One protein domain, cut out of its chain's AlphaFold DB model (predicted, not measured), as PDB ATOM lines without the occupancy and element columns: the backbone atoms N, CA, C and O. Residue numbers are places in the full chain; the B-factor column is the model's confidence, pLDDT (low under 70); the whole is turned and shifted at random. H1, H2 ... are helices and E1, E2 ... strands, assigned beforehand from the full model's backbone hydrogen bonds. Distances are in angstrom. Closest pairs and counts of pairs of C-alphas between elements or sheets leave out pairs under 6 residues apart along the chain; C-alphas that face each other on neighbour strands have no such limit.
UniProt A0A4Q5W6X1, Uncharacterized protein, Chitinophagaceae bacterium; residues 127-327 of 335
ATOM      1  N   VAL A 127     136.974 173.495 135.180       92.62
ATOM      2  CA  VAL A 127     136.698 172.243 134.472       92.62
ATOM      3  C   VAL A 127     137.900 171.315 134.618       92.62
ATOM      4  O   VAL A 127     139.046 171.697 134.373       92.62
ATOM      5  N   GLU A 128     137.643 170.081 135.036       90.12
ATOM      6  CA  GLU A 128     138.666 169.042 135.144       90.12
ATOM      7  C   GLU A 128     138.866 168.364 133.786       90.12
ATOM      8  O   GLU A 128     137.916 167.882 133.174       90.12
ATOM      9  N   MET A 129     140.116 168.297 133.340       88.19
ATOM     10  CA  MET A 129     140.515 167.693 132.076       88.19
ATOM     11  C   MET A 129     141.435 166.508 132.328       88.19
ATOM     12  O   MET A 129     142.400 166.576 133.096       88.19
ATOM     13  N   GLN A 130     141.173 165.417 131.618       85.19
ATOM     14  CA  GLN A 130     142.121 164.315 131.517       85.19
ATOM     15  C   GLN A 130     143.380 164.768 130.765       85.19
ATOM     16  O   GLN A 130     143.296 165.563 129.833       85.19
ATOM     17  N   SER A 131     144.550 164.256 131.151       79.19
ATOM     18  CA  SER A 131     145.806 164.518 130.439       79.19
ATOM     19  C   SER A 131     146.218 163.395 129.479       79.19
ATOM     20  O   SER A 131     147.270 163.498 128.843       79.19
ATOM     21  N   ILE A 132     145.472 162.286 129.422       81.88
ATOM     22  CA  ILE A 132     145.839 161.087 128.656       81.88
ATOM     23  C   ILE A 132     145.886 161.347 127.142       81.88
ATOM     24  O   ILE A 132     146.698 160.725 126.464       81.88
ATOM     25  N   SER A 133     145.126 162.327 126.637       83.31
ATOM     26  CA  SER A 133     145.153 162.764 125.231       83.31
ATOM     27  C   SER A 133     146.412 163.532 124.819       83.31
ATOM     28  O   SER A 133     146.649 163.706 123.630       83.31
ATOM     29  N   ILE A 134     147.247 163.979 125.761       82.25
ATOM     30  CA  ILE A 134     148.572 164.527 125.435       82.25
ATOM     31  C   ILE A 134     149.567 163.361 125.421       82.25
ATOM     32  O   ILE A 134     149.623 162.649 126.418       82.25
ATOM     33  N   PRO A 135     150.408 163.156 124.391       81.12
ATOM     34  CA  PRO A 135     151.401 162.079 124.398       81.12
ATOM     35  C   PRO A 135     152.303 162.112 125.642       81.12
ATOM     36  O   PRO A 135     152.757 163.179 126.054       81.12
ATOM     37  N   TYR A 136     152.605 160.948 126.232       79.81
ATOM     38  CA  TYR A 136     153.401 160.857 127.469       79.81
ATOM     39  C   TYR A 136     154.736 161.602 127.374       79.81
ATOM     40  O   TYR A 136     155.042 162.410 128.244       79.81
ATOM     41  N   LEU A 137     155.498 161.387 126.295       76.94
ATOM     42  CA  LEU A 137     156.781 162.068 126.092       76.94
ATOM     43  C   LEU A 137     156.618 163.584 126.010       76.94
ATOM     44  O   LEU A 137     157.424 164.313 126.573       76.94
ATOM     45  N   ALA A 138     155.547 164.057 125.377       75.94
ATOM     46  CA  ALA A 138     155.245 165.475 125.298       75.94
ATOM     47  C   ALA A 138     154.943 166.039 126.704       75.94
ATOM     48  O   ALA A 138     155.470 167.086 127.079       75.94
ATOM     49  N   ARG A 139     154.189 165.301 127.534       74.12
ATOM     50  CA  ARG A 139     153.950 165.680 128.937       74.12
ATOM     51  C   ARG A 139     155.224 165.702 129.783       74.12
ATOM     52  O   ARG A 139     155.315 166.532 130.677       74.12
ATOM     53  N   THR A 140     156.151 164.779 129.534       69.25
ATOM     54  CA  THR A 140     157.409 164.645 130.283       69.25
ATOM     55  C   THR A 140     158.444 165.686 129.871       69.25
ATOM     56  O   THR A 140     159.185 166.164 130.720       69.25
ATOM     57  N   LEU A 141     158.503 166.037 128.582       71.62
ATOM     58  CA  LEU A 141     159.451 167.027 128.067       71.62
ATOM     59  C   LEU A 141     159.136 168.441 128.548       71.62
ATOM     60  O   LEU A 141     160.070 169.205 128.728       71.62
ATOM     61  N   GLY A 142     157.851 168.769 128.733       65.31
ATOM     62  CA  GLY A 142     157.401 169.976 129.425       65.31
ATOM     63  C   GLY A 142     158.024 171.282 128.918       65.31
ATOM     64  O   GLY A 142     159.081 171.692 129.382       65.31
ATOM     65  N   ARG A 143     157.357 171.993 128.002       72.50
ATOM     66  CA  ARG A 143     157.851 173.291 127.500       72.50
ATOM     67  C   ARG A 143     157.045 174.455 128.073       72.50
ATOM     68  O   ARG A 143     155.882 174.306 128.424       72.50
ATOM     69  N   ALA A 144     157.668 175.627 128.161       67.88
ATOM     70  CA  ALA A 144     157.020 176.846 128.659       67.88
ATOM     71  C   ALA A 144     156.562 177.797 127.536       67.88
ATOM     72  O   ALA A 144     155.965 178.829 127.816       67.88
ATOM     73  N   GLU A 145     156.855 177.481 126.273       80.88
ATOM     74  CA  GLU A 145     156.616 178.356 125.118       80.88
ATOM     75  C   GLU A 145     155.129 178.452 124.734       80.88
ATOM     76  O   GLU A 145     154.367 177.504 124.916       80.88
ATOM     77  N   GLU A 146     154.721 179.582 124.144       84.81
ATOM     78  CA  GLU A 146     153.332 179.843 123.719       84.81
ATOM     79  C   GLU A 146     152.827 178.757 122.747       84.81
ATOM     80  O   GLU A 146     151.755 178.188 122.951       84.81
ATOM     81  N   THR A 147     153.659 178.333 121.789       86.94
ATOM     82  CA  THR A 147     153.365 177.223 120.862       86.94
ATOM     83  C   THR A 147     153.026 175.914 121.580       86.94
ATOM     84  O   THR A 147     152.153 175.167 121.137       86.94
ATOM     85  N   TRP A 148     153.701 175.617 122.694       86.69
ATOM     86  CA  TRP A 148     153.431 174.413 123.476       86.69
ATOM     87  C   TRP A 148     152.080 174.497 124.190       86.69
ATOM     88  O   TRP A 148     151.320 173.528 124.179       86.69
ATOM     89  N   ILE A 149     151.746 175.661 124.756       88.75
ATOM     90  CA  ILE A 149     150.427 175.912 125.360       88.75
ATOM     91  C   ILE A 149     149.336 175.647 124.324       88.75
ATOM     92  O   ILE A 149     148.400 174.895 124.592       88.75
ATOM     93  N   THR A 150     149.497 176.186 123.116       91.50
ATOM     94  CA  THR A 150     148.547 175.975 122.024       91.50
ATOM     95  C   THR A 150     148.420 174.496 121.649       91.50
ATOM     96  O   THR A 150     147.308 173.994 121.495       91.50
ATOM     97  N   GLN A 151     149.524 173.747 121.574       89.88
ATOM     98  CA  GLN A 151     149.471 172.301 121.323       89.88
ATOM     99  C   GLN A 151     148.690 171.550 122.407       89.88
ATOM    100  O   GLN A 151     147.912 170.650 122.088       89.88
ATOM    101  N   VAL A 152     148.867 171.911 123.680       88.94
ATOM    102  CA  VAL A 152     148.105 171.319 124.787       88.94
ATOM    103  C   VAL A 152     146.614 171.626 124.640       88.94
ATOM    104  O   VAL A 152     145.797 170.711 124.719       88.94
ATOM    105  N   VAL A 153     146.264 172.884 124.362       92.19
ATOM    106  CA  VAL A 153     144.882 173.345 124.147       92.19
ATOM    107  C   VAL A 153     144.199 172.561 123.025       92.19
ATOM    108  O   VAL A 153     143.065 172.115 123.198       92.19
ATOM    109  N   VAL A 154     144.897 172.346 121.906       93.19
ATOM    110  CA  VAL A 154     144.385 171.600 120.747       93.19
ATOM    111  C   VAL A 154     144.190 170.116 121.068       93.19
ATOM    112  O   VAL A 154     143.131 169.562 120.773       93.19
ATOM    113  N   ASN A 155     145.183 169.462 121.683       91.81
ATOM    114  CA  ASN A 155     145.110 168.030 122.009       91.81
ATOM    115  C   ASN A 155     144.027 167.720 123.049       91.81
ATOM    116  O   ASN A 155     143.398 166.666 122.993       91.81
ATOM    117  N   LEU A 156     143.813 168.635 123.995       92.06
ATOM    118  CA  LEU A 156     142.810 168.486 125.043       92.06
ATOM    119  C   LEU A 156     141.436 169.042 124.672       92.06
ATOM    120  O   LEU A 156     140.533 168.966 125.499       92.06
ATOM    121  N   LYS A 157     141.254 169.580 123.461       95.31
ATOM    122  CA  LYS A 157     139.961 170.116 123.014       95.31
ATOM    123  C   LYS A 157     139.413 171.197 123.949       95.31
ATOM    124  O   LYS A 157     138.224 171.236 124.260       95.31
ATOM    125  N   ILE A 158     140.306 172.056 124.444       95.44
ATOM    126  CA  ILE A 158     139.988 173.054 125.473       95.44
ATOM    127  C   ILE A 158     139.038 174.120 124.930       95.44
ATOM    128  O   ILE A 158     138.062 174.451 125.598       95.44
ATOM    129  N   ILE A 159     139.286 174.633 123.719       97.50
ATOM    130  CA  ILE A 159     138.410 175.630 123.087       97.50
ATOM    131  C   ILE A 159     137.040 175.018 122.802       97.50
ATOM    132  O   ILE A 159     136.021 175.615 123.132       97.50
ATOM    133  N   GLU A 160     137.014 173.804 122.256       97.56
ATOM    134  CA  GLU A 160     135.783 173.067 121.984       97.56
ATOM    135  C   GLU A 160     134.970 172.835 123.268       97.56
ATOM    136  O   GLU A 160     133.765 173.074 123.292       97.56
ATOM    137  N   THR A 161     135.633 172.449 124.362       96.62
ATOM    138  CA  THR A 161     134.992 172.239 125.669       96.62
ATOM    139  C   THR A 161     134.487 173.553 126.269       96.62
ATOM    140  O   THR A 161     133.362 173.603 126.764       96.62
ATOM    141  N   ALA A 162     135.275 174.633 126.200       97.12
ATOM    142  CA  ALA A 162     134.859 175.961 126.658       97.12
ATOM    143  C   ALA A 162     133.601 176.428 125.918       97.12
ATOM    144  O   ALA A 162     132.625 176.847 126.540       97.12
ATOM    145  N   LEU A 163     133.601 176.278 124.593       97.56
ATOM    146  CA  LEU A 163     132.476 176.624 123.741       97.56
ATOM    147  C   LEU A 163     131.228 175.785 124.051       97.56
ATOM    148  O   LEU A 163     130.138 176.337 124.151       97.56
ATOM    149  N   ALA A 164     131.376 174.473 124.234       96.62
ATOM    150  CA  ALA A 164     130.248 173.579 124.489       96.62
ATOM    151  C   ALA A 164     129.605 173.786 125.870       96.62
ATOM    152  O   ALA A 164     128.389 173.665 125.999       96.62
ATOM    153  N   LEU A 165     130.408 174.076 126.901       96.06
ATOM    154  CA  LEU A 165     129.930 174.131 128.287       96.06
ATOM    155  C   LEU A 165     129.590 175.543 128.774       96.06
ATOM    156  O   LEU A 165     128.751 175.686 129.661       96.06
ATOM    157  N   HIS A 166     130.250 176.572 128.239       95.88
ATOM    158  CA  HIS A 166     130.207 177.917 128.817       95.88
ATOM    159  C   HIS A 166     129.846 179.025 127.823       95.88
ATOM    160  O   HIS A 166     129.463 180.111 128.260       95.88
ATOM    161  N   SER A 167     129.928 178.783 126.510       96.31
ATOM    162  CA  SER A 167     129.586 179.817 125.531       96.31
ATOM    163  C   SER A 167     128.071 179.982 125.394       96.31
ATOM    164  O   SER A 167     127.349 178.989 125.260       96.31
ATOM    165  N   PRO A 168     127.558 181.222 125.278       94.94
ATOM    166  CA  PRO A 168     126.167 181.463 124.898       94.94
ATOM    167  C   PRO A 168     125.835 180.923 123.496       94.94
ATOM    168  O   PRO A 168     124.664 180.774 123.151       94.94
ATOM    169  N   LEU A 169     126.848 180.608 122.679       94.00
ATOM    170  CA  LEU A 169     126.668 180.036 121.348       94.00
ATOM    171  C   LEU A 169     126.480 178.515 121.355       94.00
ATOM    172  O   LEU A 169     126.116 177.989 120.308       94.00
ATOM    173  N   ALA A 170     126.675 177.815 122.481       95.44
ATOM    174  CA  ALA A 170     126.737 176.349 122.551       95.44
ATOM    175  C   ALA A 170     125.614 175.636 121.775       95.44
ATOM    176  O   ALA A 170     125.874 174.739 120.979       95.44
ATOM    177  N   SER A 171     124.367 176.096 121.926       94.25
ATOM    178  CA  SER A 171     123.189 175.515 121.255       94.25
ATOM    179  C   SER A 171     123.172 175.647 119.725       94.25
ATOM    180  O   SER A 171     122.385 174.976 119.056       94.25
ATOM    181  N   ARG A 172     124.008 176.526 119.164       94.69
ATOM    182  CA  ARG A 172     124.131 176.763 117.722       94.69
ATOM    183  C   ARG A 172     125.371 176.117 117.117       94.69
ATOM    184  O   ARG A 172     125.454 176.040 115.896       94.69
ATOM    185  N   ILE A 173     126.336 175.682 117.916       96.25
ATOM    186  CA  ILE A 173     127.597 175.141 117.404       96.25
ATOM    187  C   ILE A 173     127.342 173.788 116.744       96.25
ATOM    188  O   ILE A 173     126.770 172.893 117.362       96.25
ATOM    189  N   ARG A 174     127.771 173.639 115.487       95.56
ATOM    190  CA  ARG A 174     127.750 172.352 114.776       95.56
ATOM    191  C   ARG A 174     129.081 171.640 114.889       95.56
ATOM    192  O   ARG A 174     129.127 170.472 115.254       95.56
ATOM    193  N   ASP A 175     130.149 172.365 114.585       95.44
ATOM    194  CA  ASP A 175     131.512 171.873 114.662       95.44
ATOM    195  C   ASP A 175     132.490 173.014 114.951       95.44
ATOM    196  O   ASP A 175     132.216 174.193 114.706       95.44
ATOM    197  N   VAL A 176     133.634 172.629 115.513       97.50
ATOM    198  CA  VAL A 176     134.797 173.483 115.727       97.50
ATOM    199  C   VAL A 176     135.987 172.746 115.129       97.50
ATOM    200  O   VAL A 176     136.334 171.648 115.568       97.50
ATOM    201  N   THR A 177     136.633 173.361 114.147       96.81
ATOM    202  CA  THR A 177     137.747 172.763 113.414       96.81
ATOM    203  C   THR A 177     139.012 173.585 113.631       96.81
ATOM    204  O   THR A 177     139.108 174.726 113.185       96.81
ATOM    205  N   HIS A 178     140.009 173.012 114.307       97.25
ATOM    206  CA  HIS A 178     141.339 173.621 114.403       97.25
ATOM    207  C   HIS A 178     141.999 173.686 113.021       97.25
ATOM    208  O   HIS A 178     142.079 172.671 112.333       97.25
ATOM    209  N   LEU A 179     142.511 174.860 112.644       95.12
ATOM    210  CA  LEU A 179     143.170 175.066 111.354       95.12
ATOM    211  C   LEU A 179     144.695 174.997 111.462       95.12
ATOM    212  O   LEU A 179     145.332 174.203 110.777       95.12
ATOM    213  N   GLN A 180     145.289 175.857 112.290       93.94
ATOM    214  CA  GLN A 180     146.740 176.030 112.351       93.94
ATOM    215  C   GLN A 180     147.189 176.684 113.659       93.94
ATOM    216  O   GLN A 180     146.440 177.438 114.284       93.94
ATOM    217  N   ILE A 181     148.454 176.437 114.000       94.00
ATOM    218  CA  ILE A 181     149.196 177.076 115.092       94.00
ATOM    219  C   ILE A 181     150.195 178.067 114.480       94.00
ATOM    220  O   ILE A 181     150.870 177.730 113.508       94.00
ATOM    221  N   GLY A 182     150.319 179.259 115.066       91.75
ATOM    222  CA  GLY A 182     151.327 180.259 114.702       91.75
ATOM    223  C   GLY A 182     151.098 180.894 113.331       91.75
ATOM    224  O   GLY A 182     151.999 180.910 112.484       91.75
ATOM    225  N   MET A 183     149.894 181.419 113.085       92.69
ATOM    226  CA  MET A 183     149.575 182.112 111.839       92.69
ATOM    227  C   MET A 183     150.405 183.399 111.731       92.69
ATOM    228  O   MET A 183     150.154 184.395 112.419       92.69
ATOM    229  N   LYS A 184     151.384 183.390 110.818       90.56
ATOM    230  CA  LYS A 184     152.352 184.479 110.630       90.56
ATOM    231  C   LYS A 184     151.693 185.748 110.103       90.56
ATOM    232  O   LYS A 184     151.524 185.971 108.908       90.56
ATOM    233  N   THR A 185     151.351 186.601 111.052       88.25
ATOM    234  CA  THR A 185     150.705 187.896 110.877       88.25
ATOM    235  C   THR A 185     151.448 188.941 111.721       88.25
ATOM    236  O   THR A 185     152.456 188.630 112.357       88.25
ATOM    237  N   LYS A 186     151.049 190.215 111.662       86.44
ATOM    238  CA  LYS A 186     151.625 191.279 112.505       86.44
ATOM    239  C   LYS A 186     150.476 192.055 113.158       86.44
ATOM    240  O   LYS A 186     149.935 192.917 112.467       86.44
ATOM    241  N   PRO A 187     150.123 191.776 114.427       89.62
ATOM    242  CA  PRO A 187     150.686 190.745 115.325       89.62
ATOM    243  C   PRO A 187     150.466 189.309 114.827       89.62
ATOM    244  O   PRO A 187     149.553 189.083 114.044       89.62
ATOM    245  N   GLU A 188     151.312 188.367 115.263       92.19
ATOM    246  CA  GLU A 188     151.110 186.920 115.050       92.19
ATOM    247  C   GLU A 188     149.854 186.450 115.792       92.19
ATOM    248  O   GLU A 188     149.533 187.029 116.824       92.19
ATOM    249  N   ILE A 189     149.158 185.434 115.270       96.00
ATOM    250  CA  ILE A 189     148.015 184.778 115.921       96.00
ATOM    251  C   ILE A 189     148.431 183.350 116.281       96.00
ATOM    252  O   ILE A 189     148.754 182.563 115.387       96.00
ATOM    253  N   ASP A 190     148.411 183.003 117.568       96.38
ATOM    254  CA  ASP A 190     149.007 181.755 118.062       96.38
ATOM    255  C   ASP A 190     148.232 180.508 117.642       96.38
ATOM    256  O   ASP A 190     148.829 179.451 117.444       96.38
ATOM    257  N   ALA A 191     146.916 180.618 117.470       97.19
ATOM    258  CA  ALA A 191     146.094 179.549 116.915       97.19
ATOM    259  C   ALA A 191     144.858 180.094 116.207       97.19
ATOM    260  O   ALA A 191     144.292 181.108 116.623       97.19
ATOM    261  N   THR A 192     144.386 179.376 115.188       97.75
ATOM    262  CA  THR A 192     143.090 179.660 114.565       97.75
ATOM    263  C   THR A 192     142.226 178.418 114.413       97.75
ATOM    264  O   THR A 192     142.732 177.341 114.093       97.75
ATOM    265  N   TYR A 193     140.915 178.595 114.557       98.06
ATOM    266  CA  TYR A 193     139.900 177.562 114.342       98.06
ATOM    267  C   TYR A 193     138.765 178.129 113.486       98.06
ATOM    268  O   TYR A 193     138.551 179.337 113.480       98.06
ATOM    269  N   VAL A 194     138.003 177.276 112.814       97.38
ATOM    270  CA  VAL A 194     136.707 177.642 112.227       97.38
ATOM    271  C   VAL A 194     135.608 177.086 113.110       97.38
ATOM    272  O   VAL A 194     135.679 175.938 113.538       97.38
ATOM    273  N   LEU A 195     134.616 177.917 113.398       97.38
ATOM    274  CA  LEU A 195     133.410 177.554 114.118       97.38
ATOM    275  C   LEU A 195     132.215 177.687 113.187       97.38
ATOM    276  O   LEU A 195     131.881 178.802 112.784       97.38
ATOM    277  N   SER A 196     131.566 176.566 112.892       96.44
ATOM    278  CA  SER A 196     130.351 176.534 112.079       96.44
ATOM    279  C   SER A 196     129.129 176.601 112.989       96.44
ATOM    280  O   SER A 196     128.947 175.776 113.893       96.44
ATOM    281  N   LEU A 197     128.267 177.581 112.749       96.06
ATOM    282  CA  LEU A 197     127.042 177.807 113.504       96.06
ATOM    283  C   LEU A 197     125.818 177.445 112.669       96.06
ATOM    284  O   LEU A 197     125.688 177.797 111.495       96.06
ATOM    285  N   SER A 198     124.858 176.787 113.311       94.06
ATOM    286  CA  SER A 198     123.527 176.610 112.762       94.06
ATOM    287  C   SER A 198     122.794 177.935 112.625       94.06
ATOM    288  O   SER A 198     123.092 178.919 113.313       94.06
ATOM    289  N   ALA A 199     121.830 177.949 111.703       88.81
ATOM    290  CA  ALA A 199     121.049 179.134 111.424       88.81
ATOM    291  C   ALA A 199     120.406 179.670 112.700       88.81
ATOM    292  O   ALA A 199     119.822 178.915 113.484       88.81
ATOM    293  N   ALA A 200     120.518 180.981 112.916       82.69
ATOM    294  CA  ALA A 200     119.784 181.601 114.002       82.69
ATOM    295  C   ALA A 200     118.280 181.404 113.757       82.69
ATOM    296  O   ALA A 200     117.808 181.422 112.618       82.69
ATOM    297  N   LYS A 201     117.509 181.216 114.831       79.75
ATOM    298  CA  LYS A 201     116.043 181.135 114.727       79.75
ATOM    299  C   LYS A 201     115.409 182.511 114.508       79.75
ATOM    300  O   LYS A 201     114.318 182.606 113.963       79.75
ATOM    301  N   THR A 202     116.086 183.566 114.953       70.69
ATOM    302  CA  THR A 202     115.593 184.947 114.990       70.69
ATOM    303  C   THR A 202     116.748 185.930 114.790       70.69
ATOM    304  O   THR A 202     117.897 185.596 115.080       70.69
ATOM    305  N   GLY A 203     116.447 187.160 114.367       73.06
ATOM    306  CA  GLY A 203     117.438 188.232 114.189       73.06
ATOM    307  C   GLY A 203     117.991 188.333 112.763       73.06
ATOM    308  O   GLY A 203     117.493 187.680 111.850       73.06
ATOM    309  N   LYS A 204     119.017 189.173 112.568       67.81
ATOM    310  CA  LYS A 204     119.601 189.469 111.243       67.81
ATOM    311  C   LYS A 204     120.158 188.235 110.519       67.81
ATOM    312  O   LYS A 204     120.152 188.209 109.295       67.81
ATOM    313  N   SER A 205     120.572 187.215 111.267       67.94
ATOM    314  CA  SER A 205     121.112 185.956 110.735       67.94
ATOM    315  C   SER A 205     120.080 184.822 110.700       67.94
ATOM    316  O   SER A 205     120.444 183.645 110.632       67.94
ATOM    317  N   ALA A 206     118.784 185.141 110.811       78.94
ATOM    318  CA  ALA A 206     117.729 184.139 110.784       78.94
ATOM    319  C   ALA A 206     117.768 183.328 109.478       78.94
ATOM    320  O   ALA A 206     117.773 183.891 108.387       78.94
ATOM    321  N   GLY A 207     117.801 181.999 109.593       80.50
ATOM    322  CA  GLY A 207     117.837 181.097 108.434       80.50
ATOM    323  C   GLY A 207     119.194 180.973 107.725       80.50
ATOM    324  O   GLY A 207     119.290 180.192 106.782       80.50
ATOM    325  N   LYS A 208     120.244 181.677 108.174       84.81
ATOM    326  CA  LYS A 208     121.580 181.641 107.561       84.81
ATOM    327  C   LYS A 208     122.596 180.942 108.466       84.81
ATOM    328  O   LYS A 208     122.738 181.301 109.631       84.81
ATOM    329  N   GLU A 209     123.310 179.961 107.922       91.38
ATOM    330  CA  GLU A 209     124.484 179.366 108.572       91.38
ATOM    331  C   GLU A 209     125.641 180.362 108.604       91.38
ATOM    332  O   GLU A 209     125.827 181.128 107.658       91.38
ATOM    333  N   GLU A 210     126.417 180.352 109.680       93.75
ATOM    334  CA  GLU A 210     127.511 181.307 109.862       93.75
ATOM    335  C   GLU A 210     128.805 180.559 110.140       93.75
ATOM    336  O   GLU A 210     128.810 179.612 110.927       93.75
ATOM    337  N   ASN A 211     129.908 181.022 109.559       96.38
ATOM    338  CA  ASN A 211     131.234 180.546 109.926       96.38
ATOM    339  C   ASN A 211     132.017 181.671 110.591       96.38
ATOM    340  O   ASN A 211     132.212 182.748 110.020       96.38
ATOM    341  N   LEU A 212     132.510 181.407 111.795       97.75
ATOM    342  CA  LEU A 212     133.371 182.323 112.529       97.75
ATOM    343  C   LEU A 212     134.808 181.814 112.492       97.75
ATOM    344  O   LEU A 212     135.062 180.641 112.763       97.75
ATOM    345  N   LEU A 213     135.763 182.701 112.217       98.06
ATOM    346  CA  LEU A 213     137.172 182.404 112.455       98.06
ATOM    347  C   LEU A 213     137.491 182.752 113.912       98.06
ATOM    348  O   LEU A 213     137.398 183.903 114.336       98.06
ATOM    349  N   LEU A 214     137.875 181.748 114.685       98.25
ATOM    350  CA  LEU A 214     138.383 181.913 116.037       98.25
ATOM    351  C   LEU A 214     139.867 182.268 115.987       98.25
ATOM    352  O   LEU A 214     140.639 181.568 115.330       98.25
ATOM    353  N   THR A 215     140.276 183.302 116.716       98.31
ATOM    354  CA  THR A 215     141.689 183.670 116.900       98.31
ATOM    355  C   THR A 215     142.071 183.481 118.358       98.31
ATOM    356  O   THR A 215     141.379 183.998 119.228       98.31
ATOM    357  N   CYS A 216     143.161 182.770 118.632       97.44
ATOM    358  CA  CYS A 216     143.651 182.532 119.987       97.44
ATOM    359  C   CYS A 216     144.988 183.239 120.217       97.44
ATOM    360  O   CYS A 216     145.910 183.076 119.420       97.44
ATOM    361  N   GLU A 217     145.087 183.953 121.337       96.56
ATOM    362  CA  GLU A 217     146.335 184.475 121.900       96.56
ATOM    363  C   GLU A 217     146.711 183.662 123.143       96.56
ATOM    364  O   GLU A 217     145.944 183.615 124.105       96.56
ATOM    365  N   ALA A 218     147.884 183.037 123.155       94.81
ATOM    366  CA  ALA A 218     148.390 182.253 124.270       94.81
ATOM    367  C   ALA A 218     149.434 183.045 125.067       94.81
ATOM    368  O   ALA A 218     150.352 183.648 124.520       94.81
ATOM    369  N   LYS A 219     149.321 183.019 126.394       92.81
ATOM    370  CA  LYS A 219     150.192 183.730 127.330       92.81
ATOM    371  C   LYS A 219     150.780 182.785 128.368       92.81
ATOM    372  O   LYS A 219     150.106 181.907 128.913       92.81
ATOM    373  N   GLN A 220     152.060 182.987 128.661       88.94
ATOM    374  CA  GLN A 220     152.762 182.225 129.694       88.94
ATOM    375  C   GLN A 220     152.381 182.685 131.108       88.94
ATOM    376  O   GLN A 220     151.609 183.630 131.299       88.94
ATOM    377  N   LYS A 221     152.988 182.036 132.114       83.56
ATOM    378  CA  LYS A 221     152.920 182.478 133.511       83.56
ATOM    379  C   LYS A 221     153.360 183.942 133.638       83.56
ATOM    380  O   LYS A 221     154.329 184.374 133.005       83.56
ATOM    381  N   ASP A 222     152.640 184.689 134.470       82.38
ATOM    382  CA  ASP A 222     152.915 186.092 134.811       82.38
ATOM    383  C   ASP A 222     152.837 187.083 133.635       82.38
ATOM    384  O   ASP A 222     153.223 188.249 133.775       82.38
ATOM    385  N   GLU A 223     152.336 186.646 132.476       89.69
ATOM    386  CA  GLU A 223     152.153 187.498 131.301       89.69
ATOM    387  C   GLU A 223     150.738 188.025 131.209       89.69
ATOM    388  O   GLU A 223     149.786 187.300 131.457       89.69
ATOM    389  N   ARG A 224     150.591 189.283 130.819       92.25
ATOM    390  CA  ARG A 224     149.302 189.955 130.708       92.25
ATOM    391  C   ARG A 224     148.635 189.611 129.377       92.25
ATOM    392  O   ARG A 224     149.305 189.505 128.347       92.25
ATOM    393  N   ILE A 225     147.309 189.500 129.385       94.25
ATOM    394  CA  ILE A 225     146.508 189.471 128.156       94.25
ATOM    395  C   ILE A 225     146.477 190.903 127.606       94.25
ATOM    396  O   ILE A 225     145.960 191.813 128.253       94.25
ATOM    397  N   LEU A 226     147.078 191.117 126.434       93.50
ATOM    398  CA  LEU A 226     147.225 192.448 125.847       93.50
ATOM    399  C   LEU A 226     146.035 192.758 124.935       93.50
ATOM    400  O   LEU A 226     145.942 192.233 123.829       93.50
ATOM    401  N   GLU A 227     145.150 193.635 125.404       93.62
ATOM    402  CA  GLU A 227     143.921 194.038 124.708       93.62
ATOM    403  C   GLU A 227     144.176 194.490 123.261       93.62
ATOM    404  O   GLU A 227     143.570 193.973 122.325       93.62
ATOM    405  N   ASP A 228     145.117 195.415 123.067       92.19
ATOM    406  CA  ASP A 228     145.398 195.984 121.746       92.19
ATOM    407  C   ASP A 228     145.996 194.959 120.773       92.19
ATOM    408  O   ASP A 228     145.768 195.052 119.569       92.19
ATOM    409  N   GLN A 229     146.710 193.945 121.281       92.88
ATOM    410  CA  GLN A 229     147.197 192.844 120.449       92.88
ATOM    411  C   GLN A 229     146.015 192.045 119.886       92.88
ATOM    412  O   GLN A 229     145.979 191.790 118.687       92.88
ATOM    413  N   ILE A 230     145.020 191.720 120.716       96.00
ATOM    414  CA  ILE A 230     143.824 190.979 120.287       96.00
ATOM    415  C   ILE A 230     143.017 191.787 119.261       96.00
ATOM    416  O   ILE A 230     142.593 191.241 118.244       96.00
ATOM    417  N   LYS A 231     142.845 193.100 119.464       94.94
ATOM    418  CA  LYS A 231     142.142 193.968 118.498       94.94
ATOM    419  C   LYS A 231     142.822 193.976 117.126       94.94
ATOM    420  O   LYS A 231     142.165 193.846 116.094       94.94
ATOM    421  N   GLU A 232     144.145 194.074 117.104       93.00
ATOM    422  CA  GLU A 232     144.928 194.049 115.864       93.00
ATOM    423  C   GLU A 232     144.885 192.673 115.178       93.00
ATOM    424  O   GLU A 232     144.803 192.586 113.951       93.00
ATOM    425  N   GLN A 233     144.858 191.584 115.952       95.31
ATOM    426  CA  GLN A 233     144.630 190.236 115.421       95.31
ATOM    427  C   GLN A 233     143.260 190.107 114.757       95.31
ATOM    428  O   GLN A 233     143.173 189.522 113.679       95.31
ATOM    429  N   VAL A 234     142.205 190.687 115.339       96.06
ATOM    430  CA  VAL A 234     140.865 190.715 114.726       96.06
ATOM    431  C   VAL A 234     140.906 191.398 113.364       96.06
ATOM    432  O   VAL A 234     140.466 190.813 112.371       96.06
ATOM    433  N   ALA A 235     141.490 192.597 113.283       93.31
ATOM    434  CA  ALA A 235     141.637 193.299 112.010       93.31
ATOM    435  C   ALA A 235     142.409 192.462 110.986       93.31
ATOM    436  O   ALA A 235     141.998 192.347 109.826       93.31
ATOM    437  N   LYS A 236     143.508 191.834 111.416       92.88
ATOM    438  CA  LYS A 236     144.333 191.040 110.512       92.88
ATOM    439  C   LYS A 236     143.642 189.756 110.059       92.88
ATOM    440  O   LYS A 236     143.792 189.359 108.907       92.88
ATOM    441  N   ALA A 237     142.845 189.138 110.921       95.12
ATOM    442  CA  ALA A 237     142.033 187.976 110.592       95.12
ATOM    443  C   ALA A 237     140.956 188.317 109.548       95.12
ATOM    444  O   ALA A 237     140.788 187.577 108.574       95.12
ATOM    445  N   PHE A 238     140.291 189.471 109.671       94.81
ATOM    446  CA  PHE A 238     139.360 189.957 108.646       94.81
ATOM    447  C   PHE A 238     140.038 190.242 107.303       94.81
ATOM    448  O   PHE A 238     139.455 189.940 106.257       94.81
ATOM    449  N   GLU A 239     141.254 190.793 107.319       91.19
ATOM    450  CA  GLU A 239     142.049 191.044 106.111       91.19
ATOM    451  C   GLU A 239     142.428 189.733 105.409       91.19
ATOM    452  O   GLU A 239     142.188 189.587 104.209       91.19
ATOM    453  N   THR A 240     142.961 188.763 106.158       90.62
ATOM    454  CA  THR A 240     143.388 187.454 105.638       90.62
ATOM    455  C   THR A 240     142.227 186.654 105.047       90.62
ATOM    456  O   THR A 240     142.395 185.942 104.062       90.62
ATOM    457  N   THR A 241     141.032 186.782 105.620       93.12
ATOM    458  CA  THR A 241     139.846 186.019 105.198       93.12
ATOM    459  C   THR A 241     139.006 186.722 104.134       93.12
ATOM    460  O   THR A 241     138.026 186.157 103.657       93.12
ATOM    461  N   ARG A 242     139.375 187.943 103.721       89.56
ATOM    462  CA  ARG A 242     138.557 188.800 102.846       89.56
ATOM    463  C   ARG A 242     138.200 188.166 101.502       89.56
ATOM    464  O   ARG A 242     137.148 188.460 100.949       89.56
ATOM    465  N   THR A 243     139.100 187.368 100.936       87.44
ATOM    466  CA  THR A 243     138.930 186.766  99.604       87.44
ATOM    467  C   THR A 243     138.403 185.335  99.653       87.44
ATOM    468  O   THR A 243     138.227 184.725  98.600       87.44
ATOM    469  N   LEU A 244     138.171 184.786 100.850       88.25
ATOM    470  CA  LEU A 244     137.626 183.444 101.013       88.25
ATOM    471  C   LEU A 244     136.132 183.464 100.695       88.25
ATOM    472  O   LEU A 244     135.375 184.232 101.286       88.25
ATOM    473  N   LYS A 245     135.723 182.626  99.739       81.50
ATOM    474  CA  LYS A 245     134.320 182.487  99.330       81.50
ATOM    475  C   LYS A 245     133.645 181.285  99.983       81.50
ATOM    476  O   LYS A 245     132.481 181.385 100.347       81.50
ATOM    477  N   GLU A 246     134.374 180.180 100.150       83.19
ATOM    478  CA  GLU A 246     133.833 178.916 100.657       83.19
ATOM    479  C   GLU A 246     134.846 178.195 101.574       83.19
ATOM    480  O   GLU A 246     135.940 177.862 101.115       83.19
ATOM    481  N   PRO A 247     134.508 177.957 102.858       80.69
ATOM    482  CA  PRO A 247     133.475 178.690 103.588       80.69
ATOM    483  C   PRO A 247     133.842 180.182 103.669       80.69
ATOM    484  O   PRO A 247     134.993 180.547 103.922       80.69
ATOM    485  N   GLY A 248     132.864 181.059 103.444       90.56
ATOM    486  CA  GLY A 248     133.011 182.476 103.769       90.56
ATOM    487  C   GLY A 248     133.093 182.657 105.286       90.56
ATOM    488  O   GLY A 248     132.451 181.912 106.018       90.56
ATOM    489  N   ILE A 249     133.885 183.625 105.755       96.00
ATOM    490  CA  ILE A 249     134.008 183.948 107.186       96.00
ATOM    491  C   ILE A 249     133.141 185.165 107.505       96.00
ATOM    492  O   ILE A 249     133.483 186.288 107.112       96.00
ATOM    493  N   ASP A 250     132.053 184.937 108.234       95.12
ATOM    494  CA  ASP A 250     131.040 185.931 108.603       95.12
ATOM    495  C   ASP A 250     131.448 186.780 109.814       95.12
ATOM    496  O   ASP A 250     130.917 187.869 110.012       95.12
ATOM    497  N   GLY A 251     132.413 186.325 110.614       96.44
ATOM    498  CA  GLY A 251     132.898 187.070 111.773       96.44
ATOM    499  C   GLY A 251     134.165 186.493 112.394       96.44
ATOM    500  O   GLY A 251     134.599 185.391 112.054       96.44
ATOM    501  N   ILE A 252     134.756 187.250 113.316       98.12
ATOM    502  CA  ILE A 252     135.917 186.830 114.107       98.12
ATOM    503  C   ILE A 252     135.491 186.653 115.559       98.12
ATOM    504  O   ILE A 252     134.844 187.533 116.124       98.12
ATOM    505  N   LYS A 253     135.878 185.538 116.180       98.25
ATOM    506  CA  LYS A 253     135.630 185.272 117.599       98.25
ATOM    507  C   LYS A 253     136.955 185.183 118.365       98.25
ATOM    508  O   LYS A 253     137.645 184.168 118.267       98.25
ATOM    509  N   PRO A 254     137.351 186.227 119.106       98.44
ATOM    510  CA  PRO A 254     138.630 186.219 119.799       98.44
ATOM    511  C   PRO A 254     138.604 185.331 121.042       98.44
ATOM    512  O   PRO A 254     137.591 185.234 121.739       98.44
ATOM    513  N   PHE A 255     139.753 184.738 121.342       98.44
ATOM    514  CA  PHE A 255     140.048 183.996 122.557       98.44
ATOM    515  C   PHE A 255     141.428 184.384 123.083       98.44
ATOM    516  O   PHE A 255     142.360 184.623 122.314       98.44
ATOM    517  N   ALA A 256     141.572 184.383 124.403       97.62
ATOM    518  CA  ALA A 256     142.871 184.424 125.058       97.62
ATOM    519  C   ALA A 256     143.025 183.228 125.996       97.62
ATOM    520  O   ALA A 256     142.062 182.770 126.608       97.62
ATOM    521  N   ILE A 257     144.245 182.720 126.101       95.88
ATOM    522  CA  ILE A 257     144.608 181.574 126.925       95.88
ATOM    523  C   ILE A 257     145.813 181.981 127.753       95.88
ATOM    524  O   ILE A 257     146.763 182.548 127.227       95.88
ATOM    525  N   GLN A 258     145.807 181.678 129.041       92.88
ATOM    526  CA  GLN A 258     146.899 182.022 129.937       92.88
ATOM    527  C   GLN A 258     147.198 180.855 130.871       92.88
ATOM    528  O   GLN A 258     146.285 180.260 131.442       92.88
ATOM    529  N   ILE A 259     148.478 180.541 131.078       89.38
ATOM    530  CA  ILE A 259     148.857 179.699 132.218       89.38
ATOM    531  C   ILE A 259     148.651 180.515 133.493       89.38
ATOM    532  O   ILE A 259     149.361 181.490 133.745       89.38
ATOM    533  N   TRP A 260     147.716 180.071 134.322       86.12
ATOM    534  CA  TRP A 260     147.431 180.658 135.617       86.12
ATOM    535  C   TRP A 260     147.990 179.794 136.742       86.12
ATOM    536  O   TRP A 260     147.726 178.591 136.819       86.12
ATOM    537  N   ARG A 261     148.724 180.420 137.658       75.75
ATOM    538  CA  ARG A 261     149.050 179.842 138.961       75.75
ATOM    539  C   ARG A 261     148.305 180.666 140.002       75.75
ATOM    540  O   ARG A 261     148.362 181.890 139.961       75.75
ATOM    541  N   GLY A 262     147.549 179.988 140.865       63.50
ATOM    542  CA  GLY A 262     146.863 180.640 141.978       63.50
ATOM    543  C   GLY A 262     147.839 181.373 142.899       63.50
ATOM    544  O   GLY A 262     149.058 181.251 142.761       63.50
ATOM    545  N   ASP A 263     147.291 182.134 143.839       56.59
ATOM    546  CA  ASP A 263     148.093 182.920 144.767       56.59
ATOM    547  C   ASP A 263     149.036 182.028 145.598       56.59
ATOM    548  O   ASP A 263     148.680 180.905 145.986       56.59
ATOM    549  N   LYS A 264     150.246 182.535 145.876       49.22
ATOM    550  CA  LYS A 264     151.346 181.791 146.534       49.22
ATOM    551  C   LYS A 264     150.994 181.312 147.952       49.22
ATOM    552  O   LYS A 264     151.727 180.521 148.533       49.22
ATOM    553  N   SER A 265     149.893 181.795 148.522       43.59
ATOM    554  CA  SER A 265     149.412 181.436 149.859       43.59
ATOM    555  C   SER A 265     148.676 180.094 149.915       43.59
ATOM    556  O   SER A 265     148.519 179.535 150.999       43.59
ATOM    557  N   SER A 266     148.243 179.540 148.776       45.03
ATOM    558  CA  SER A 266     147.636 178.209 148.753       45.03
ATOM    559  C   SER A 266     148.729 177.139 148.682       45.03
ATOM    560  O   SER A 266     149.519 177.084 147.741       45.03
ATOM    561  N   SER A 267     148.775 176.245 149.671       40.91
ATOM    562  CA  SER A 267     149.737 175.133 149.785       40.91
ATOM    563  C   SER A 267     149.675 174.107 148.635       40.91
ATOM    564  O   SER A 267     150.389 173.106 148.645       40.91
ATOM    565  N   HIS A 268     148.847 174.347 147.616       41.56
ATOM    566  CA  HIS A 268     148.727 173.551 146.400       41.56
ATOM    567  C   HIS A 268     149.522 174.173 145.245       41.56
ATOM    568  O   HIS A 268     149.009 174.358 144.143       41.56
ATOM    569  N   TYR A 269     150.810 174.425 145.483       39.75
ATOM    570  CA  TYR A 269     151.792 174.966 144.527       39.75
ATOM    571  C   TYR A 269     151.936 174.174 143.199       39.75
ATOM    572  O   TYR A 269     152.693 174.580 142.322       39.75
ATOM    573  N   ASN A 270     151.196 173.072 143.029       50.66
ATOM    574  CA  ASN A 270     151.188 172.195 141.855       50.66
ATOM    575  C   ASN A 270     149.931 172.318 140.967       50.66
ATOM    576  O   ASN A 270     149.767 171.523 140.043       50.66
ATOM    577  N   ASP A 271     149.037 173.279 141.219       63.62
ATOM    578  CA  ASP A 271     147.740 173.383 140.532       63.62
ATOM    579  C   ASP A 271     147.721 174.448 139.423       63.62
ATOM    580  O   ASP A 271     146.906 175.374 139.426       63.62
ATOM    581  N   ALA A 272     148.670 174.365 138.488       70.56
ATOM    582  CA  ALA A 272     148.657 175.252 137.334       70.56
ATOM    583  C   ALA A 272     147.448 174.943 136.434       70.56
ATOM    584  O   ALA A 272     147.217 173.795 136.046       70.56
ATOM    585  N   LYS A 273     146.690 175.985 136.096       85.69
ATOM    586  CA  LYS A 273     145.464 175.904 135.294       85.69
ATOM    587  C   LYS A 273     145.658 176.650 133.984       85.69
ATOM    588  O   LYS A 273     146.400 177.628 133.923       85.69
ATOM    589  N   LEU A 274     144.960 176.218 132.945       91.62
ATOM    590  CA  LEU A 274     144.774 177.035 131.752       91.62
ATOM    591  C   LEU A 274     143.556 177.918 131.991       91.62
ATOM    592  O   LEU A 274     142.450 177.410 132.137       91.62
ATOM    593  N   TYR A 275     143.759 179.224 132.067       94.81
ATOM    594  CA  TYR A 275     142.673 180.188 132.057       94.81
ATOM    595  C   TYR A 275     142.329 180.540 130.615       94.81
ATOM    596  O   TYR A 275     143.217 180.895 129.844       94.81
ATOM    597  N   VAL A 276     141.057 180.424 130.250       97.25
ATOM    598  CA  VAL A 276     140.547 180.718 128.912       97.25
ATOM    599  C   VAL A 276     139.539 181.851 129.008       97.25
ATOM    600  O   VAL A 276     138.584 181.792 129.786       97.25
ATOM    601  N   VAL A 277     139.747 182.871 128.186       97.94
ATOM    602  CA  VAL A 277     138.866 184.024 128.038       97.94
ATOM    603  C   VAL A 277     138.237 183.966 126.658       97.94
ATOM    604  O   VAL A 277     138.937 184.030 125.649       97.94
ATOM    605  N   GLU A 278     136.914 183.853 126.626       97.94
ATOM    606  CA  GLU A 278     136.112 184.023 125.419       97.94
ATOM    607  C   GLU A 278     135.701 185.491 125.287       97.94
ATOM    608  O   GLU A 278     135.292 186.122 126.266       97.94
ATOM    609  N   PHE A 279     135.763 186.021 124.069       98.38
ATOM    610  CA  PHE A 279     135.222 187.335 123.745       98.38
ATOM    611  C   PHE A 279     133.986 187.217 122.845       98.38
ATOM    612  O   PHE A 279     133.764 186.204 122.159       98.38
ATOM    613  N   GLU A 280     133.148 188.253 122.868       97.31
ATOM    614  CA  GLU A 280     132.054 188.387 121.913       97.31
ATOM    615  C   GLU A 280     132.610 188.362 120.488       97.31
ATOM    616  O   GLU A 280     133.720 188.828 120.217       97.31
ATOM    617  N   HIS A 281     131.858 187.747 119.576       96.19
ATOM    618  CA  HIS A 281     132.277 187.715 118.185       96.19
ATOM    619  C   HIS A 281     131.957 189.056 117.527       96.19
ATOM    620  O   HIS A 281     130.930 189.670 117.807       96.19
ATOM    621  N   ILE A 282     132.835 189.481 116.629       96.56
ATOM    622  CA  ILE A 282     132.658 190.672 115.810       96.56
ATOM    623  C   ILE A 282     132.196 190.196 114.438       96.56
ATOM    624  O   ILE A 282     132.891 189.402 113.799       96.56
ATOM    625  N   SER A 283     131.028 190.650 113.985       94.81
ATOM    626  CA  SER A 283     130.549 190.341 112.635       94.81
ATOM    627  C   SER A 283     131.365 191.109 111.590       94.81
ATOM    628  O   SER A 283     131.888 192.195 111.855       94.81
ATOM    629  N   ARG A 284     131.490 190.553 110.384       93.38
ATOM    630  CA  ARG A 284     132.163 191.225 109.268       93.38
ATOM    631  C   ARG A 284     131.463 192.522 108.895       93.38
ATOM    632  O   ARG A 284     132.148 193.511 108.659       93.38
ATOM    633  N   ASP A 285     130.136 192.519 108.873       91.56
ATOM    634  CA  ASP A 285     129.342 193.691 108.509       91.56
ATOM    635  C   ASP A 285     129.565 194.835 109.505       91.56
ATOM    636  O   ASP A 285     129.837 195.967 109.099       91.56
ATOM    637  N   ASP A 286     129.541 194.537 110.809       92.06
ATOM    638  CA  ASP A 286     129.813 195.542 111.839       92.06
ATOM    639  C   ASP A 286     131.267 196.020 111.769       92.06
ATOM    640  O   ASP A 286     131.535 197.215 111.927       92.06
ATOM    641  N   PHE A 287     132.210 195.115 111.487       92.50
ATOM    642  CA  PHE A 287     133.612 195.476 111.313       92.50
ATOM    643  C   PHE A 287     133.846 196.410 110.132       92.50
ATOM    644  O   PHE A 287     134.487 197.455 110.285       92.50
ATOM    645  N   ASP A 288     133.294 196.067 108.975       90.06
ATOM    646  CA  ASP A 288     133.408 196.852 107.755       90.06
ATOM    647  C   ASP A 288     132.733 198.225 107.888       90.06
ATOM    648  O   ASP A 288     133.253 199.207 107.355       90.06
ATOM    649  N   ALA A 289     131.631 198.318 108.640       88.44
ATOM    650  CA  ALA A 289     130.923 199.572 108.879       88.44
ATOM    651  C   ALA A 289     131.658 200.522 109.844       88.44
ATOM    652  O   ALA A 289     131.657 201.736 109.629       88.44
ATOM    653  N   ASN A 290     132.276 199.992 110.906       86.44
ATOM    654  CA  ASN A 290     132.734 200.816 112.031       86.44
ATOM    655  C   ASN A 290     134.261 200.951 112.127       86.44
ATOM    656  O   ASN A 290     134.766 202.040 112.422       86.44
ATOM    657  N   TRP A 291     135.003 199.874 111.865       85.00
ATOM    658  CA  TRP A 291     136.424 199.773 112.238       85.00
ATOM    659  C   TRP A 291     137.357 199.476 111.072       85.00
ATOM    660  O   TRP A 291     138.575 199.605 111.212       85.00
ATOM    661  N   ARG A 292     136.823 199.118 109.902       75.00
ATOM    662  CA  ARG A 292     137.649 198.936 108.716       75.00
ATOM    663  C   ARG A 292     138.336 200.241 108.342       75.00
ATOM    664  O   ARG A 292     137.719 201.297 108.209       75.00
ATOM    665  N   ASN A 293     139.636 200.125 108.092       62.88
ATOM    666  CA  ASN A 293     140.430 201.168 107.466       62.88
ATOM    667  C   ASN A 293     139.801 201.515 106.109       62.88
ATOM    668  O   ASN A 293     140.004 200.797 105.127       62.88
ATOM    669  N   ILE A 294     139.034 202.606 106.032       50.31
ATOM    670  CA  ILE A 294     138.602 203.185 104.757       50.31
ATOM    671  C   ILE A 294     139.848 203.816 104.125       50.31
ATOM    672  O   ILE A 294     140.098 205.013 104.222       50.31
ATOM    673  N   SER A 295     140.680 202.986 103.505       42.59
ATOM    674  CA  SER A 295     141.806 203.398 102.666       42.59
ATOM    675  C   SER A 295     141.393 203.614 101.204       42.59
ATOM    676  O   SER A 295     142.252 203.747 100.340       42.59
ATOM    677  N   ALA A 296     140.089 203.696 100.909       40.69
ATOM    678  CA  ALA A 296     139.582 203.865  99.545       40.69
ATOM    679  C   ALA A 296     139.395 205.329  99.094       40.69
ATOM    680  O   ALA A 296     139.198 205.551  97.908       40.69
ATOM    681  N   ASN A 297     139.507 206.329  99.979       36.72
ATOM    682  CA  ASN A 297     139.483 207.749  99.592       36.72
ATOM    683  C   ASN A 297     140.681 208.498 100.189       36.72
ATOM    684  O   ASN A 297     140.589 209.224 101.178       36.72
ATOM    685  N   ALA A 298     141.838 208.295  99.561       42.97
ATOM    686  CA  ALA A 298     143.050 209.056  99.812       42.97
ATOM    687  C   ALA A 298     142.889 210.493  99.286       42.97
ATOM    688  O   ALA A 298     143.163 210.784  98.128       42.97
ATOM    689  N   SER A 299     142.429 211.400 100.145       40.59
ATOM    690  CA  SER A 299     142.714 212.836  99.982       40.59
ATOM    691  C   SER A 299     142.657 213.655 101.274       40.59
ATOM    692  O   SER A 299     143.181 214.764 101.279       40.59
ATOM    693  N   LYS A 300     142.156 213.130 102.406       38.69
ATOM    694  CA  LYS A 300     142.323 213.761 103.732       38.69
ATOM    695  C   LYS A 300     142.389 212.711 104.855       38.69
ATOM    696  O   LYS A 300     141.392 212.072 105.153       38.69
ATOM    697  N   GLY A 301     143.553 212.576 105.499       45.00
ATOM    698  CA  GLY A 301     143.679 212.016 106.857       45.00
ATOM    699  C   GLY A 301     143.845 210.495 106.994       45.00
ATOM    700  O   GLY A 301     142.962 209.822 107.511       45.00
ATOM    701  N   ILE A 302     145.021 209.960 106.647       46.78
ATOM    702  CA  ILE A 302     145.398 208.548 106.893       46.78
ATOM    703  C   ILE A 302     145.445 208.217 108.404       46.78
ATOM    704  O   ILE A 302     145.143 207.095 108.800       46.78
ATOM    705  N   ALA A 303     145.749 209.198 109.263       49.66
ATOM    706  CA  ALA A 303     145.942 208.982 110.701       49.66
ATOM    707  C   ALA A 303     144.640 208.712 111.488       49.66
ATOM    708  O   ALA A 303     144.660 207.976 112.470       49.66
ATOM    709  N   ALA A 304     143.499 209.269 111.060       51.22
ATOM    710  CA  ALA A 304     142.231 209.146 111.791       51.22
ATOM    711  C   ALA A 304     141.572 207.762 111.633       51.22
ATOM    712  O   ALA A 304     140.824 207.328 112.505       51.22
ATOM    713  N   ASN A 305     141.856 207.061 110.531       54.88
ATOM    714  CA  ASN A 305     141.241 205.764 110.239       54.88
ATOM    715  C   ASN A 305     141.949 204.608 110.958       54.88
ATOM    716  O   ASN A 305     141.274 203.705 111.437       54.88
ATOM    717  N   GLU A 306     143.274 204.676 111.125       63.56
ATOM    718  CA  GLU A 306     144.031 203.651 111.859       63.56
ATOM    719  C   GLU A 306     143.763 203.655 113.371       63.56
ATOM    720  O   GLU A 306     144.029 202.664 114.043       63.56
ATOM    721  N   GLN A 307     143.240 204.755 113.918       71.56
ATOM    722  CA  GLN A 307     142.883 204.851 115.333       71.56
ATOM    723  C   GLN A 307     141.692 203.955 115.689       71.56
ATOM    724  O   GLN A 307     141.636 203.416 116.794       71.56
ATOM    725  N   ARG A 308     140.766 203.768 114.739       81.88
ATOM    726  CA  ARG A 308     139.455 203.160 114.991       81.88
ATOM    727  C   ARG A 308     139.546 201.719 115.457       81.88
ATOM    728  O   ARG A 308     138.714 201.298 116.249       81.88
ATOM    729  N   ILE A 309     140.555 200.961 115.020       87.56
ATOM    730  CA  ILE A 309     140.693 199.564 115.452       87.56
ATOM    731  C   ILE A 309     140.866 199.441 116.967       87.56
ATOM    732  O   ILE A 309     140.424 198.470 117.568       87.56
ATOM    733  N   TYR A 310     141.455 200.443 117.613       87.81
ATOM    734  CA  TYR A 310     141.641 200.427 119.057       87.81
ATOM    735  C   TYR A 310     140.380 200.845 119.827       87.81
ATOM    736  O   TYR A 310     140.290 200.579 121.026       87.81
ATOM    737  N   ASP A 311     139.396 201.418 119.133       89.19
ATOM    738  CA  ASP A 311     138.051 201.676 119.651       89.19
ATOM    739  C   ASP A 311     137.131 200.450 119.494       89.19
ATOM    740  O   ASP A 311     135.986 200.480 119.945       89.19
ATOM    741  N   LEU A 312     137.612 199.363 118.867       91.44
ATOM    742  CA  LEU A 312     136.898 198.088 118.797       91.44
ATOM    743  C   LEU A 312     136.594 197.601 120.224       91.44
ATOM    744  O   LEU A 312     137.537 197.374 120.989       91.44
ATOM    745  N   PRO A 313     135.323 197.415 120.613       92.06
ATOM    746  CA  PRO A 313     135.006 196.918 121.942       92.06
ATOM    747  C   PRO A 313     135.400 195.444 122.048       92.06
ATOM    748  O   PRO A 313     134.937 194.605 121.277       92.06
ATOM    749  N   LEU A 314     136.248 195.119 123.024       94.00
ATOM    750  CA  LEU A 314     136.607 193.740 123.338       94.00
ATOM    751  C   LEU A 314     135.843 193.291 124.592       94.00
ATOM    752  O   LEU A 314     136.314 193.440 125.720       94.00
ATOM    753  N   VAL A 315     134.623 192.792 124.384       96.12
ATOM    754  CA  VAL A 315     133.704 192.399 125.462       96.12
ATOM    755  C   VAL A 315     133.959 190.945 125.853       96.12
ATOM    756  O   VAL A 315     133.825 190.041 125.028       96.12
ATOM    757  N   ARG A 316     134.348 190.708 127.112       95.69
ATOM    758  CA  ARG A 316     134.516 189.353 127.657       95.69
ATOM    759  C   ARG A 316     133.154 188.686 127.851       95.69
ATOM    760  O   ARG A 316     132.257 189.272 128.452       95.69
ATOM    761  N   VAL A 317     133.045 187.429 127.432       95.50
ATOM    762  CA  VAL A 317     131.899 186.561 127.710       95.50
ATOM    763  C   VAL A 317     132.090 185.893 129.074       95.50
ATOM    764  O   VAL A 317     133.037 185.134 129.289       95.50
ATOM    765  N   GLY A 318     131.184 186.184 130.009       92.44
ATOM    766  CA  GLY A 318     131.214 185.625 131.363       92.44
ATOM    767  C   GLY A 318     132.494 185.956 132.144       92.44
ATOM    768  O   GLY A 318     133.125 187.000 131.958       92.44
ATOM    769  N   SER A 319     132.884 185.053 133.042       91.69
ATOM    770  CA  SER A 319     134.060 185.173 133.921       91.69
ATOM    771  C   SER A 319     135.348 184.567 133.330       91.69
ATOM    772  O   SER A 319     136.378 184.506 134.008       91.69
ATOM    773  N   GLY A 320     135.305 184.058 132.095       94.38
ATOM    774  CA  GLY A 320     136.277 183.074 131.596       94.38
ATOM    775  C   GLY A 320     136.134 181.718 132.299       94.38
ATOM    776  O   GLY A 320     135.218 181.532 133.100       94.38
ATOM    777  N   VAL A 321     137.030 180.774 132.006       96.19
ATOM    778  CA  VAL A 321     136.991 179.392 132.523       96.19
ATOM    779  C   VAL A 321     138.404 178.906 132.826       96.19
ATOM    780  O   VAL A 321     139.321 179.118 132.035       96.19
ATOM    781  N   PHE A 322     138.594 178.223 133.951       94.94
ATOM    782  CA  PHE A 322     139.815 177.482 134.233       94.94
ATOM    783  C   PHE A 322     139.696 176.028 133.793       94.94
ATOM    784  O   PHE A 322     138.708 175.362 134.085       94.94
ATOM    785  N   PHE A 323     140.763 175.492 133.217       92.31
ATOM    786  CA  PHE A 323     140.923 174.073 132.942       92.31
ATOM    787  C   PHE A 323     142.086 173.521 133.757       92.31
ATOM    788  O   PHE A 323     143.228 173.975 133.626       92.31
ATOM    789  N   ARG A 324     141.794 172.537 134.606       88.31
ATOM    790  CA  ARG A 324     142.784 171.818 135.412       88.31
ATOM    791  C   ARG A 324     143.100 170.487 134.740       88.31
ATOM    792  O   ARG A 324     142.202 169.687 134.521       88.31
ATOM    793  N   VAL A 325     144.367 170.234 134.420       79.44
ATOM    794  CA  VAL A 325     144.798 169.023 133.698       79.44
ATOM    795  C   VAL A 325     145.378 167.998 134.683       79.44
ATOM    796  O   VAL A 325     146.369 168.297 135.350       79.44
ATOM    797  N   ARG A 326     144.785 166.792 134.786       69.69
ATOM    798  CA  ARG A 326     145.204 165.725 135.726       69.69
ATOM    799  C   ARG A 326     145.823 164.484 135.046       69.69
ATOM    800  O   ARG A 326     145.233 163.996 134.079       69.69
ATOM    801  N   PRO A 327     146.887 163.877 135.628       59.59
ATOM    802  CA  PRO A 327     147.816 164.478 136.593       59.59
ATOM    803  C   PRO A 327     148.502 165.701 135.974       59.59
ATOM    804  O   PRO A 327     148.583 165.802 134.749       59.59
TER     805      PRO A 327
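This is residues 127 to 327 of the 335 residues of an uncharacterized protein of Chitinophagaceae bacterium (UniProt A0A4Q5W6X1). A strongly twisted sheet of seven strands curls like part of a barrel round two helices, H2 and H3, and the longest helix, H4, packs on its other face. H7 packs on H4, H6 lies far out beyond it, and the loops 263 to 268 and 296 to 301 stick out. The printed part has 201 residues, with seven named helices and seven named strands in the order E1 H1 H2 H3 E2 E3 E4 H4 E5 E6 H5 H6 H7 E7. The sheet, mixed, runs E1 E7 E6 E5 E4 E3 E2; the class is mixed, helices and strands. The whole is compact, with a radius of gyration of the C-alphas of 18.2 A, yet elongated, spanning 61 by 39 by 30 A.

Find C-alpha 127 at (136.698, 172.243, 134.472), where E1 begins; it runs to 130. Next come H1, residues 136 to 141, H2, 146 to 155, and H3, 158 to 166. E2, residues 173 to 183, is 23.7 A long and bends by 55 degrees at 180; E3, 189 to 197, measures 22.2 A. E4, 210 to 219, and E5, 251 to 260, each measure 28.7 A; between them H4, 227 to 240, is 20.2 A long and begins at (143.921, 194.038, 124.708). Then follow E6, 273 to 278, H5, 284 to 290, H6, 302 to 306, H7, 308 to 311, and E7, 321 to 326, ending at (145.204, 165.725, 135.726).

Look first at E2, E3 and E4, a meander, each strand the antiparallel neighbour of the one before: N 194 and O 177 are 2.8 A apart, N 212 and O 195 2.9 A. E4, H4, E5 form a strand-helix-strand unit, two parallel neighbour strands with a helix between, its crossover right-handed; N 255 and O 215 are 2.8 A apart. E5 and E6 form an antiparallel hairpin, with N 258 and O 275 at 2.8 A. E7 is antiparallel to E6, N 323 and O 274 at 2.8 A, and parallel to E1, N 129 and O 324 at 2.8 A. In three layers, helices on both faces of a sheet, H2 and H3 are on one face and H4 on the other, at a height of 8.3 A over the sheet. H2 and H3 are close but not clearly touching, the closest C-alphas, of Val 153 and Ile 159, 6.9 A apart. H4 and H7 touch, closest at the C-alphas of Asp 228 and Tyr 310, 6.4 A. H5 only grazes the sheet with residues 284 to 287; H1, H6 and H7 are not on it. In H1 to H5 every O i to N i+4 pair is within hydrogen-bond range; in H6 0 of 1 is, and 0 of 2 O i to N i+3 pairs, while H7 is too short for an O i to N i+4 pair.

The C-alphas farthest apart, of Ser 267 and Ser 299, are 62.9 A apart. The printed part has no cut; its long links are E3 to E4, E5 to E6 and H5 to H6. Mean pLDDT of the printed part is 85.0, with 31 residues under 70, among them 262 to 271 and 293 to 306.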